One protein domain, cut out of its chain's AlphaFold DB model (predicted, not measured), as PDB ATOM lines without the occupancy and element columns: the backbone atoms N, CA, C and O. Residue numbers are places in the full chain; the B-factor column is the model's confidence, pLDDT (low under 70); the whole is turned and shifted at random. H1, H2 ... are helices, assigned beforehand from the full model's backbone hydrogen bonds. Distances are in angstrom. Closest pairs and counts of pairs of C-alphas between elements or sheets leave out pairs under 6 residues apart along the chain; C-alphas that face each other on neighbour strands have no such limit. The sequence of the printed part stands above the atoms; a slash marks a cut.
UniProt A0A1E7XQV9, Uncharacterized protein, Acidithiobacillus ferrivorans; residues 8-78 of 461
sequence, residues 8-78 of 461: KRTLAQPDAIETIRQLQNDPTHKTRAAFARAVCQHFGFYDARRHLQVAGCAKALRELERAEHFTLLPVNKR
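What this domain is: This is residues 8 to 78 of the 461 residues of an uncharacterized protein of Acidithiobacillus ferrivorans (UniProt A0A1E7XQV9). Three helices make a small body in which H3 packs on both H2 and H4, crossing H4 nearly at a right angle, while one-turn H1 packs on H4. A loop of residues 43 to 53 and an end of residues 67 to 78 hold no named element. The printed part has 71 residues, of which 39 are in four named helices, in order H1 to H4, with no named strand; the class is all helix, and the whole is compact, with a radius of gyration of the C-alphas of 11.7 A and spans of 32 by 31 by 20 A.

Where its parts are: Find C-alpha 8 at (3.633, 3.583, 19.000), where H1, residues 8 to 11, begins. H2 is residues 14 to 24, 15.4 A; H3 residues 32 to 42, 15.3 A; H4 residues 54 to 66, 18.3 A, ending at (14.119, 6.768, 11.392).

How they stand to each other: H3 touches H4 about perpendicular, 73 degrees, closest C-alphas Ala 36 and Ala 58, 5.5 A. H3 touches H2 at a steep tilt of 53 degrees, opposite ways, closest C-alphas Ile 20 and Val 39, 7.0 A. H1 touches H4, with H4's residues 56 to 61 alone, closest C-alphas Lys 8 and Ala 60, 5.2 A. H1 and H2 only just touch, only at the corner, with 3 pairs of C-alphas within 8 A, the closest Leu 11 and Ile 17, 6.1 A. H2 and H4 are apart. In H2, H3 and H4 every O i to N i+4 pair is within hydrogen-bond range; H1 is too short for one, and its 1 O i to N i+3 pair is not within range.

The domain as a whole: Look from Asp 15 to Arg 78 for the two C-alphas farthest apart, 34.7 A. The printed part has no cut, and the link H3 to H4 is long. Residue 27 and residues 74 to 78 have pLDDT under 70.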
ATOM      1  N   LYS A   8       2.187   3.671  19.178       82.38
ATOM      2  CA  LYS A   8       3.633   3.583  19.000       82.38
ATOM      3  C   LYS A   8       4.209   2.212  19.374       82.38
ATOM      4  O   LYS A   8       5.125   1.755  18.709       82.38
ATOM      5  N   ARG A   9       3.692   1.581  20.434       81.75
ATOM      6  CA  ARG A   9       4.119   0.247  20.888       81.75
ATOM      7  C   ARG A   9       3.544  -0.827  19.976       81.75
ATOM      8  O   ARG A   9       4.273  -1.738  19.624       81.75
ATOM      9  N   THR A  10       2.278  -0.689  19.577       84.50
ATOM     10  CA  THR A  10       1.619  -1.608  18.642       84.50
ATOM     11  C   THR A  10       2.373  -1.656  17.319       84.50
ATOM     12  O   THR A  10       2.763  -2.733  16.901       84.50
ATOM     13  N   LEU A  11       2.667  -0.500  16.713       86.31
ATOM     14  CA  LEU A  11       3.375  -0.445  15.428       86.31
ATOM     15  C   LEU A  11       4.864  -0.815  15.518       86.31
ATOM     16  O   LEU A  11       5.477  -1.053  14.487       86.31
ATOM     17  N   ALA A  12       5.452  -0.837  16.717       85.06
ATOM     18  CA  ALA A  12       6.835  -1.265  16.926       85.06
ATOM     19  C   ALA A  12       6.978  -2.784  17.129       85.06
ATOM     20  O   ALA A  12       8.102  -3.266  17.245       85.06
ATOM     21  N   GLN A  13       5.873  -3.537  17.202       85.88
ATOM     22  CA  GLN A  13       5.934  -4.998  17.258       85.88
ATOM     23  C   GLN A  13       6.372  -5.571  15.900       85.88
ATOM     24  O   GLN A  13       5.922  -5.052  14.876       85.88
ATOM     25  N   PRO A  14       7.177  -6.650  15.864       84.69
ATOM     26  CA  PRO A  14       7.646  -7.257  14.614       84.69
ATOM     27  C   PRO A  14       6.513  -7.589  13.630       84.69
ATOM     28  O   PRO A  14       6.565  -7.169  12.476       84.69
ATOM     29  N   ASP A  15       5.442  -8.228  14.108       87.38
ATOM     30  CA  ASP A  15       4.289  -8.612  13.276       87.38
ATOM     31  C   ASP A  15       3.561  -7.392  12.692       87.38
ATOM     32  O   ASP A  15       3.110  -7.385  11.542       87.38
ATOM     33  N   ALA A  16       3.477  -6.315  13.477       86.75
ATOM     34  CA  ALA A  16       2.878  -5.069  13.029       86.75
ATOM     35  C   ALA A  16       3.749  -4.383  11.971       86.75
ATOM     36  O   ALA A  16       3.210  -3.859  11.003       86.75
ATOM     37  N   ILE A  17       5.078  -4.406  12.122       87.31
ATOM     38  CA  ILE A  17       6.012  -3.869  11.121       87.31
ATOM     39  C   ILE A  17       5.850  -4.610   9.793       87.31
ATOM     40  O   ILE A  17       5.787  -3.968   8.745       87.31
ATOM     41  N   GLU A  18       5.721  -5.934   9.829       86.69
ATOM     42  CA  GLU A  18       5.528  -6.732   8.617       86.69
ATOM     43  C   GLU A  18       4.189  -6.421   7.937       86.69
ATOM     44  O   GLU A  18       4.127  -6.171   6.734       86.69
ATOM     45  N   THR A  19       3.127  -6.287   8.727       86.94
ATOM     46  CA  THR A  19       1.813  -5.854   8.234       86.94
ATOM     47  C   THR A  19       1.864  -4.450   7.609       86.94
ATOM     48  O   THR A  19       1.268  -4.203   6.561       86.94
ATOM     49  N   ILE A  20       2.608  -3.511   8.208       87.06
ATOM     50  CA  ILE A  20       2.805  -2.156   7.663       87.06
ATOM     51  C   ILE A  20       3.535  -2.214   6.315       87.06
ATOM     52  O   ILE A  20       3.165  -1.470   5.406       87.06
ATOM     53  N   ARG A  21       4.537  -3.093   6.163       85.12
ATOM     54  CA  ARG A  21       5.241  -3.308   4.886       85.12
ATOM     55  C   ARG A  21       4.306  -3.865   3.816       85.12
ATOM     56  O   ARG A  21       4.326  -3.382   2.689       85.12
ATOM     57  N   GLN A  22       3.443  -4.816   4.172       84.75
ATOM     58  CA  GLN A  22       2.433  -5.350   3.252       84.75
ATOM     59  C   GLN A  22       1.440  -4.268   2.809       84.75
ATOM     60  O   GLN A  22       1.215  -4.100   1.612       84.75
ATOM     61  N   LEU A  23       0.918  -3.468   3.747       84.25
ATOM     62  CA  LEU A  23       0.029  -2.340   3.444       84.25
ATOM     63  C   LEU A  23       0.710  -1.268   2.586       84.25
ATOM     64  O   LEU A  23       0.048  -0.553   1.840       84.25
ATOM     65  N   GLN A  24       2.030  -1.123   2.688       81.88
ATOM     66  CA  GLN A  24       2.778  -0.167   1.878       81.88
ATOM     67  C   GLN A  24       2.853  -0.580   0.400       81.88
ATOM     68  O   GLN A  24       2.948   0.294  -0.462       81.88
ATOM     69  N   ASN A  25       2.781  -1.879   0.109       78.94
ATOM     70  CA  ASN A  25       2.801  -2.404  -1.257       78.94
ATOM     71  C   ASN A  25       1.463  -2.214  -1.993       78.94
ATOM     72  O   ASN A  25       1.396  -2.456  -3.197       78.94
ATOM     73  N   ASP A  26       0.410  -1.759  -1.304       79.12
ATOM     74  CA  ASP A  26      -0.881  -1.453  -1.915       79.12
ATOM     75  C   ASP A  26      -0.819  -0.119  -2.708       79.12
ATOM     76  O   ASP A  26      -0.637   0.961  -2.123       79.12
ATOM     77  N   PRO A  27      -1.012  -0.141  -4.045       68.50
ATOM     78  CA  PRO A  27      -0.917   1.045  -4.900       68.50
ATOM     79  C   PRO A  27      -2.029   2.086  -4.668       68.50
ATOM     80  O   PRO A  27      -1.966   3.199  -5.205       68.50
ATOM     81  N   THR A  28      -3.052   1.781  -3.865       74.31
ATOM     82  CA  THR A  28      -4.135   2.720  -3.535       74.31
ATOM     83  C   THR A  28      -3.672   3.861  -2.615       74.31
ATOM     84  O   THR A  28      -4.280   4.938  -2.587       74.31
ATOM     85  N   HIS A  29      -2.566   3.694  -1.883       78.62
ATOM     86  CA  HIS A  29      -2.095   4.648  -0.874       78.62
ATOM     87  C   HIS A  29      -1.123   5.701  -1.432       78.62
ATOM     88  O   HIS A  29       0.047   5.769  -1.075       78.62
ATOM     89  N   LYS A  30      -1.628   6.624  -2.259       73.62
ATOM     90  CA  LYS A  30      -0.805   7.623  -2.981       73.62
ATOM     91  C   LYS A  30      -0.128   8.710  -2.119       73.62
ATOM     92  O   LYS A  30       0.643   9.510  -2.640       73.62
ATOM     93  N   THR A  31      -0.420   8.810  -0.816       81.94
ATOM     94  CA  THR A  31       0.159   9.845   0.075       81.94
ATOM     95  C   THR A  31       0.451   9.309   1.477       81.94
ATOM     96  O   THR A  31      -0.285   8.459   1.976       81.94
ATOM     97  N   ARG A  32       1.442   9.890   2.186       83.12
ATOM     98  CA  ARG A  32       1.721   9.561   3.607       83.12
ATOM     99  C   ARG A  32       0.479   9.695   4.507       83.12
ATOM    100  O   ARG A  32       0.339   8.950   5.471       83.12
ATOM    101  N   ALA A  33      -0.426  10.633   4.210       83.44
ATOM    102  CA  ALA A  33      -1.661  10.837   4.974       83.44
ATOM    103  C   ALA A  33      -2.740   9.779   4.676       83.44
ATOM    104  O   ALA A  33      -3.479   9.392   5.579       83.44
ATOM    105  N   ALA A  34      -2.847   9.314   3.426       84.44
ATOM    106  CA  ALA A  34      -3.706   8.183   3.074       84.44
ATOM    107  C   ALA A  34      -3.180   6.885   3.702       84.44
ATOM    108  O   ALA A  34      -3.941   6.182   4.355       84.44
ATOM    109  N   PHE A  35      -1.867   6.655   3.627       86.62
ATOM    110  CA  PHE A  35      -1.215   5.514   4.266       86.62
ATOM    111  C   PHE A  35      -1.430   5.496   5.787       86.62
ATOM    112  O   PHE A  35      -1.892   4.507   6.343       86.62
ATOM    113  N   ALA A  36      -1.207   6.622   6.475       87.00
ATOM    114  CA  ALA A  36      -1.458   6.707   7.915       87.00
ATOM    115  C   ALA A  36      -2.935   6.469   8.286       87.00
ATOM    116  O   ALA A  36      -3.205   5.962   9.374       87.00
ATOM    117  N   ARG A  37      -3.892   6.817   7.410       88.06
ATOM    118  CA  ARG A  37      -5.316   6.490   7.600       88.06
ATOM    119  C   ARG A  37      -5.576   4.992   7.463       88.06
ATOM    120  O   ARG A  37      -6.245   4.451   8.334       88.06
ATOM    121  N   ALA A  38      -5.018   4.346   6.442       86.69
ATOM    122  CA  ALA A  38      -5.148   2.906   6.234       86.69
ATOM    123  C   ALA A  38      -4.558   2.105   7.403       86.69
ATOM    124  O   ALA A  38      -5.224   1.234   7.954       86.69
ATOM    125  N   VAL A  39      -3.368   2.486   7.882       87.88
ATOM    126  CA  VAL A  39      -2.764   1.888   9.084       87.88
ATOM    127  C   VAL A  39      -3.663   2.097  10.310       87.88
ATOM    128  O   VAL A  39      -3.893   1.161  11.069       87.88
ATOM    129  N   CYS A  40      -4.236   3.292  10.503       89.44
ATOM    130  CA  CYS A  40      -5.180   3.507  11.607       89.44
ATOM    131  C   CYS A  40      -6.430   2.623  11.500       89.44
ATOM    132  O   CYS A  40      -6.911   2.162  12.528       89.44
ATOM    133  N   GLN A  41      -6.961   2.405  10.296       90.19
ATOM    134  CA  GLN A  41      -8.125   1.543  10.077       90.19
ATOM    135  C   GLN A  41      -7.785   0.078  10.359       90.19
ATOM    136  O   GLN A  41      -8.511  -0.572  11.103       90.19
ATOM    137  N   HIS A  42      -6.655  -0.408   9.840       89.06
ATOM    138  CA  HIS A  42      -6.220  -1.792  10.008       89.06
ATOM    139  C   HIS A  42      -5.999  -2.157  11.484       89.06
ATOM    140  O   HIS A  42      -6.502  -3.168  11.960       89.06
ATOM    141  N   PHE A  43      -5.299  -1.302  12.236       86.88
ATOM    142  CA  PHE A  43      -5.000  -1.545  13.654       86.88
ATOM    143  C   PHE A  43      -6.072  -1.011  14.621       86.88
ATOM    144  O   PHE A  43      -5.867  -1.025  15.836       86.88
ATOM    145  N   GLY A  44      -7.198  -0.500  14.114       87.50
ATOM    146  CA  GLY A  44      -8.302  -0.023  14.950       87.50
ATOM    147  C   GLY A  44      -7.983   1.216  15.801       87.50
ATOM    148  O   GLY A  44      -8.518   1.375  16.898       87.50
ATOM    149  N   PHE A  45      -7.114   2.117  15.335       89.25
ATOM    150  CA  PHE A  45      -6.717   3.319  16.079       89.25
ATOM    151  C   PHE A  45      -7.764   4.438  16.005       89.25
ATOM    152  O   PHE A  45      -7.589   5.447  15.306       89.25
ATOM    153  N   TYR A  46      -8.829   4.280  16.787       86.56
ATOM    154  CA  TYR A  46      -9.904   5.257  16.953       86.56
ATOM    155  C   TYR A  46      -9.819   5.977  18.306       86.56
ATOM    156  O   TYR A  46      -9.493   5.370  19.326       86.56
ATOM    157  N   ASP A  47     -10.096   7.284  18.330       84.06
ATOM    158  CA  ASP A  47     -10.320   8.018  19.580       84.06
ATOM    159  C   ASP A  47     -11.713   7.708  20.165       84.06
ATOM    160  O   ASP A  47     -12.536   7.025  19.551       84.06
ATOM    161  N   ALA A  48     -12.003   8.225  21.360       82.50
ATOM    162  CA  ALA A  48     -13.295   8.025  22.020       82.50
ATOM    163  C   ALA A  48     -14.500   8.550  21.219       82.50
ATOM    164  O   ALA A  48     -15.622   8.111  21.444       82.50
ATOM    165  N   ARG A  49     -14.265   9.442  20.249       84.62
ATOM    166  CA  ARG A  49     -15.274  10.013  19.352       84.62
ATOM    167  C   ARG A  49     -15.399   9.229  18.042       84.62
ATOM    168  O   ARG A  49     -16.089   9.672  17.133       84.62
ATOM    169  N   ARG A  50     -14.727   8.076  17.940       83.19
ATOM    170  CA  ARG A  50     -14.624   7.234  16.738       83.19
ATOM    171  C   ARG A  50     -13.916   7.908  15.557       83.19
ATOM    172  O   ARG A  50     -14.072   7.479  14.417       83.19
ATOM    173  N   HIS A  51     -13.073   8.912  15.809       87.06
ATOM    174  CA  HIS A  51     -12.205   9.490  14.783       87.06
ATOM    175  C   HIS A  51     -10.854   8.769  14.709       87.06
ATOM    176  O   HIS A  51     -10.278   8.391  15.729       87.06
ATOM    177  N   LEU A  52     -10.300   8.629  13.500       86.81
ATOM    178  CA  LEU A  52      -8.982   8.018  13.285       86.81
ATOM    179  C   LEU A  52      -7.854   8.866  13.894       86.81
ATOM    180  O   LEU A  52      -7.743  10.068  13.635       86.81
ATOM    181  N   GLN A  53      -6.934   8.232  14.624       85.19
ATOM    182  CA  GLN A  53      -5.797   8.898  15.274       85.19
ATOM    183  C   GLN A  53      -4.590   9.110  14.335       85.19
ATOM    184  O   GLN A  53      -3.436   8.821  14.670       85.19
ATOM    185  N   VAL A  54      -4.850   9.689  13.159       85.62
ATOM    186  CA  VAL A  54      -3.892   9.813  12.043       85.62
ATOM    187  C   VAL A  54      -2.617  10.560  12.435       85.62
ATOM    188  O   VAL A  54      -1.524  10.145  12.064       85.62
ATOM    189  N   ALA A  55      -2.716  11.645  13.207       84.06
ATOM    190  CA  ALA A  55      -1.544  12.429  13.605       84.06
ATOM    191  C   ALA A  55      -0.581  11.633  14.508       84.06
ATOM    192  O   ALA A  55       0.641  11.726  14.349       84.06
ATOM    193  N   GLY A  56      -1.130  10.838  15.433       82.75
ATOM    194  CA  GLY A  56      -0.362   9.941  16.297       82.75
ATOM    195  C   GLY A  56       0.301   8.825  15.493       82.75
ATOM    196  O   GLY A  56       1.508   8.617  15.618       82.75
ATOM    197  N   CYS A  57      -0.458   8.189  14.596       85.88
ATOM    198  CA  CYS A  57       0.041   7.156  13.688       85.88
ATOM    199  C   CYS A  57       1.136   7.677  12.754       85.88
ATOM    200  O   CYS A  57       2.221   7.111  12.688       85.88
ATOM    201  N   ALA A  58       0.927   8.820  12.101       86.12
ATOM    202  CA  ALA A  58       1.916   9.437  11.220       86.12
ATOM    203  C   ALA A  58       3.197   9.850  11.962       86.12
ATOM    204  O   ALA A  58       4.274   9.928  11.369       86.12
ATOM    205  N   LYS A  59       3.108  10.170  13.258       85.06
ATOM    206  CA  LYS A  59       4.297  10.373  14.090       85.06
ATOM    207  C   LYS A  59       5.013   9.047  14.353       85.06
ATOM    208  O   LYS A  59       6.215   9.003  14.141       85.06
ATOM    209  N   ALA A  60       4.296   7.999  14.757       84.44
ATOM    210  CA  ALA A  60       4.876   6.679  15.010       84.44
ATOM    211  C   ALA A  60       5.556   6.090  13.760       84.44
ATOM    212  O   ALA A  60       6.708   5.684  13.839       84.44
ATOM    213  N   LEU A  61       4.907   6.160  12.594       86.50
ATOM    214  CA  LEU A  61       5.469   5.697  11.319       86.50
ATOM    215  C   LEU A  61       6.774   6.421  10.950       86.50
ATOM    216  O   LEU A  61       7.717   5.789  10.498       86.50
ATOM    217  N   ARG A  62       6.866   7.738  11.186       86.12
ATOM    218  CA  ARG A  62       8.112   8.502  10.969       86.12
ATOM    219  C   ARG A  62       9.233   8.107  11.925       86.12
ATOM    220  O   ARG A  62      10.398   8.320  11.621       86.12
ATOM    221  N   GLU A  63       8.892   7.629  13.114       84.50
ATOM    222  CA  GLU A  63       9.895   7.146  14.060       84.50
ATOM    223  C   GLU A  63      10.400   5.754  13.673       84.50
ATOM    224  O   GLU A  63      11.596   5.521  13.789       84.50
ATOM    225  N   LEU A  64       9.539   4.892  13.123       86.44
ATOM    226  CA  LEU A  64       9.948   3.609  12.539       86.44
ATOM    227  C   LEU A  64      10.788   3.787  11.264       86.44
ATOM    228  O   LEU A  64      11.766   3.071  11.091       86.44
ATOM    229  N   GLU A  65      10.464   4.783  10.428       87.75
ATOM    230  CA  GLU A  65      11.292   5.188   9.276       87.75
ATOM    231  C   GLU A  65      12.706   5.594   9.728       87.75
ATOM    232  O   GLU A  65      13.695   5.171   9.144       87.75
ATOM    233  N   ARG A  66      12.820   6.370  10.816       85.81
ATOM    234  CA  ARG A  66      14.119   6.768  11.392       85.81
ATOM    235  C   ARG A  66      14.883   5.630  12.060       85.81
ATOM    236  O   ARG A  66      16.086   5.756  12.230       85.81
ATOM    237  N   ALA A  67      14.180   4.588  12.486       83.94
ATOM    238  CA  ALA A  67      14.769   3.359  13.002       83.94
ATOM    239  C   ALA A  67      15.052   2.339  11.879       83.94
ATOM    240  O   ALA A  67      15.317   1.181  12.171       83.94
ATOM    241  N   GLU A  68      14.970   2.765  10.611       84.56
ATOM    242  CA  GLU A  68      15.348   1.994   9.419       84.56
ATOM    243  C   GLU A  68      14.524   0.713   9.186       84.56
ATOM    244  O   GLU A  68      14.926  -0.180   8.446       84.56
ATOM    245  N   HIS A  69      13.313   0.626   9.750       80.75
ATOM    246  CA  HIS A  69      12.441  -0.537   9.535       80.75
ATOM    247  C   HIS A  69      11.806  -0.578   8.132       80.75
ATOM    248  O   HIS A  69      11.507  -1.666   7.628       80.75
ATOM    249  N   PHE A  70      11.555   0.588   7.525       80.75
ATOM    250  CA  PHE A  70      11.016   0.777   6.170       80.75
ATOM    251  C   PHE A  70      11.174   2.243   5.724       80.75
ATOM    252  O   PHE A  70      11.354   3.137   6.552       80.75
ATOM    253  N   THR A  71      11.026   2.515   4.426       81.06
ATOM    254  CA  THR A  71      11.122   3.872   3.854       81.06
ATOM    255  C   THR A  71       9.740   4.387   3.473       81.06
ATOM    256  O   THR A  71       9.089   3.784   2.630       81.06
ATOM    257  N   LEU A  72       9.272   5.508   4.034       79.38
ATOM    258  CA  LEU A  72       7.962   6.068   3.669       79.38
ATOM    259  C   LEU A  72       8.013   6.806   2.321       79.38
ATOM    260  O   LEU A  72       9.005   7.452   1.989       79.38
ATOM    261  N   LEU A  73       6.876   6.835   1.612       74.06
ATOM    262  CA  LEU A  73       6.661   7.611   0.375       74.06
ATOM    263  C   LEU A  73       7.253   9.034   0.462       74.06
ATOM    264  O   LEU A  73       7.089   9.683   1.496       74.06
ATOM    265  N   PRO A  74       7.894   9.579  -0.580       66.56
ATOM    266  CA  PRO A  74       8.503  10.907  -0.525       66.56
ATOM    267  C   PRO A  74       7.479  12.014  -0.211       66.56
ATOM    268  O   PRO A  74       6.331  11.991  -0.655       66.56
ATOM    269  N   VAL A  75       7.887  13.002   0.591       66.44
ATOM    270  CA  VAL A  75       7.039  14.158   0.930       66.44
ATOM    271  C   VAL A  75       7.023  15.140  -0.240       66.44
ATOM    272  O   VAL A  75       8.075  15.509  -0.760       66.44
ATOM    273  N   ASN A  76       5.840  15.639  -0.604       59.84
ATOM    274  CA  ASN A  76       5.706  16.717  -1.582       59.84
ATOM    275  C   ASN A  76       6.286  18.028  -1.003       59.84
ATOM    276  O   ASN A  76       5.625  18.748  -0.244       59.84
ATOM    277  N   LYS A  77       7.549  18.330  -1.342       51.59
ATOM    278  CA  LYS A  77       8.340  19.450  -0.786       51.59
ATOM    279  C   LYS A  77       7.753  20.842  -1.081       51.59
ATOM    280  O   LYS A  77       8.063  21.786  -0.359       51.59
ATOM    281  N   ARG A  78       6.852  20.974  -2.067       50.44
ATOM    282  CA  ARG A  78       6.220  22.256  -2.450       50.44
ATOM    283  C   ARG A  78       5.333  22.884  -1.360       50.44
ATOM    284  O   ARG A  78       5.114  24.085  -1.392       50.44
TER     285      ARG A  78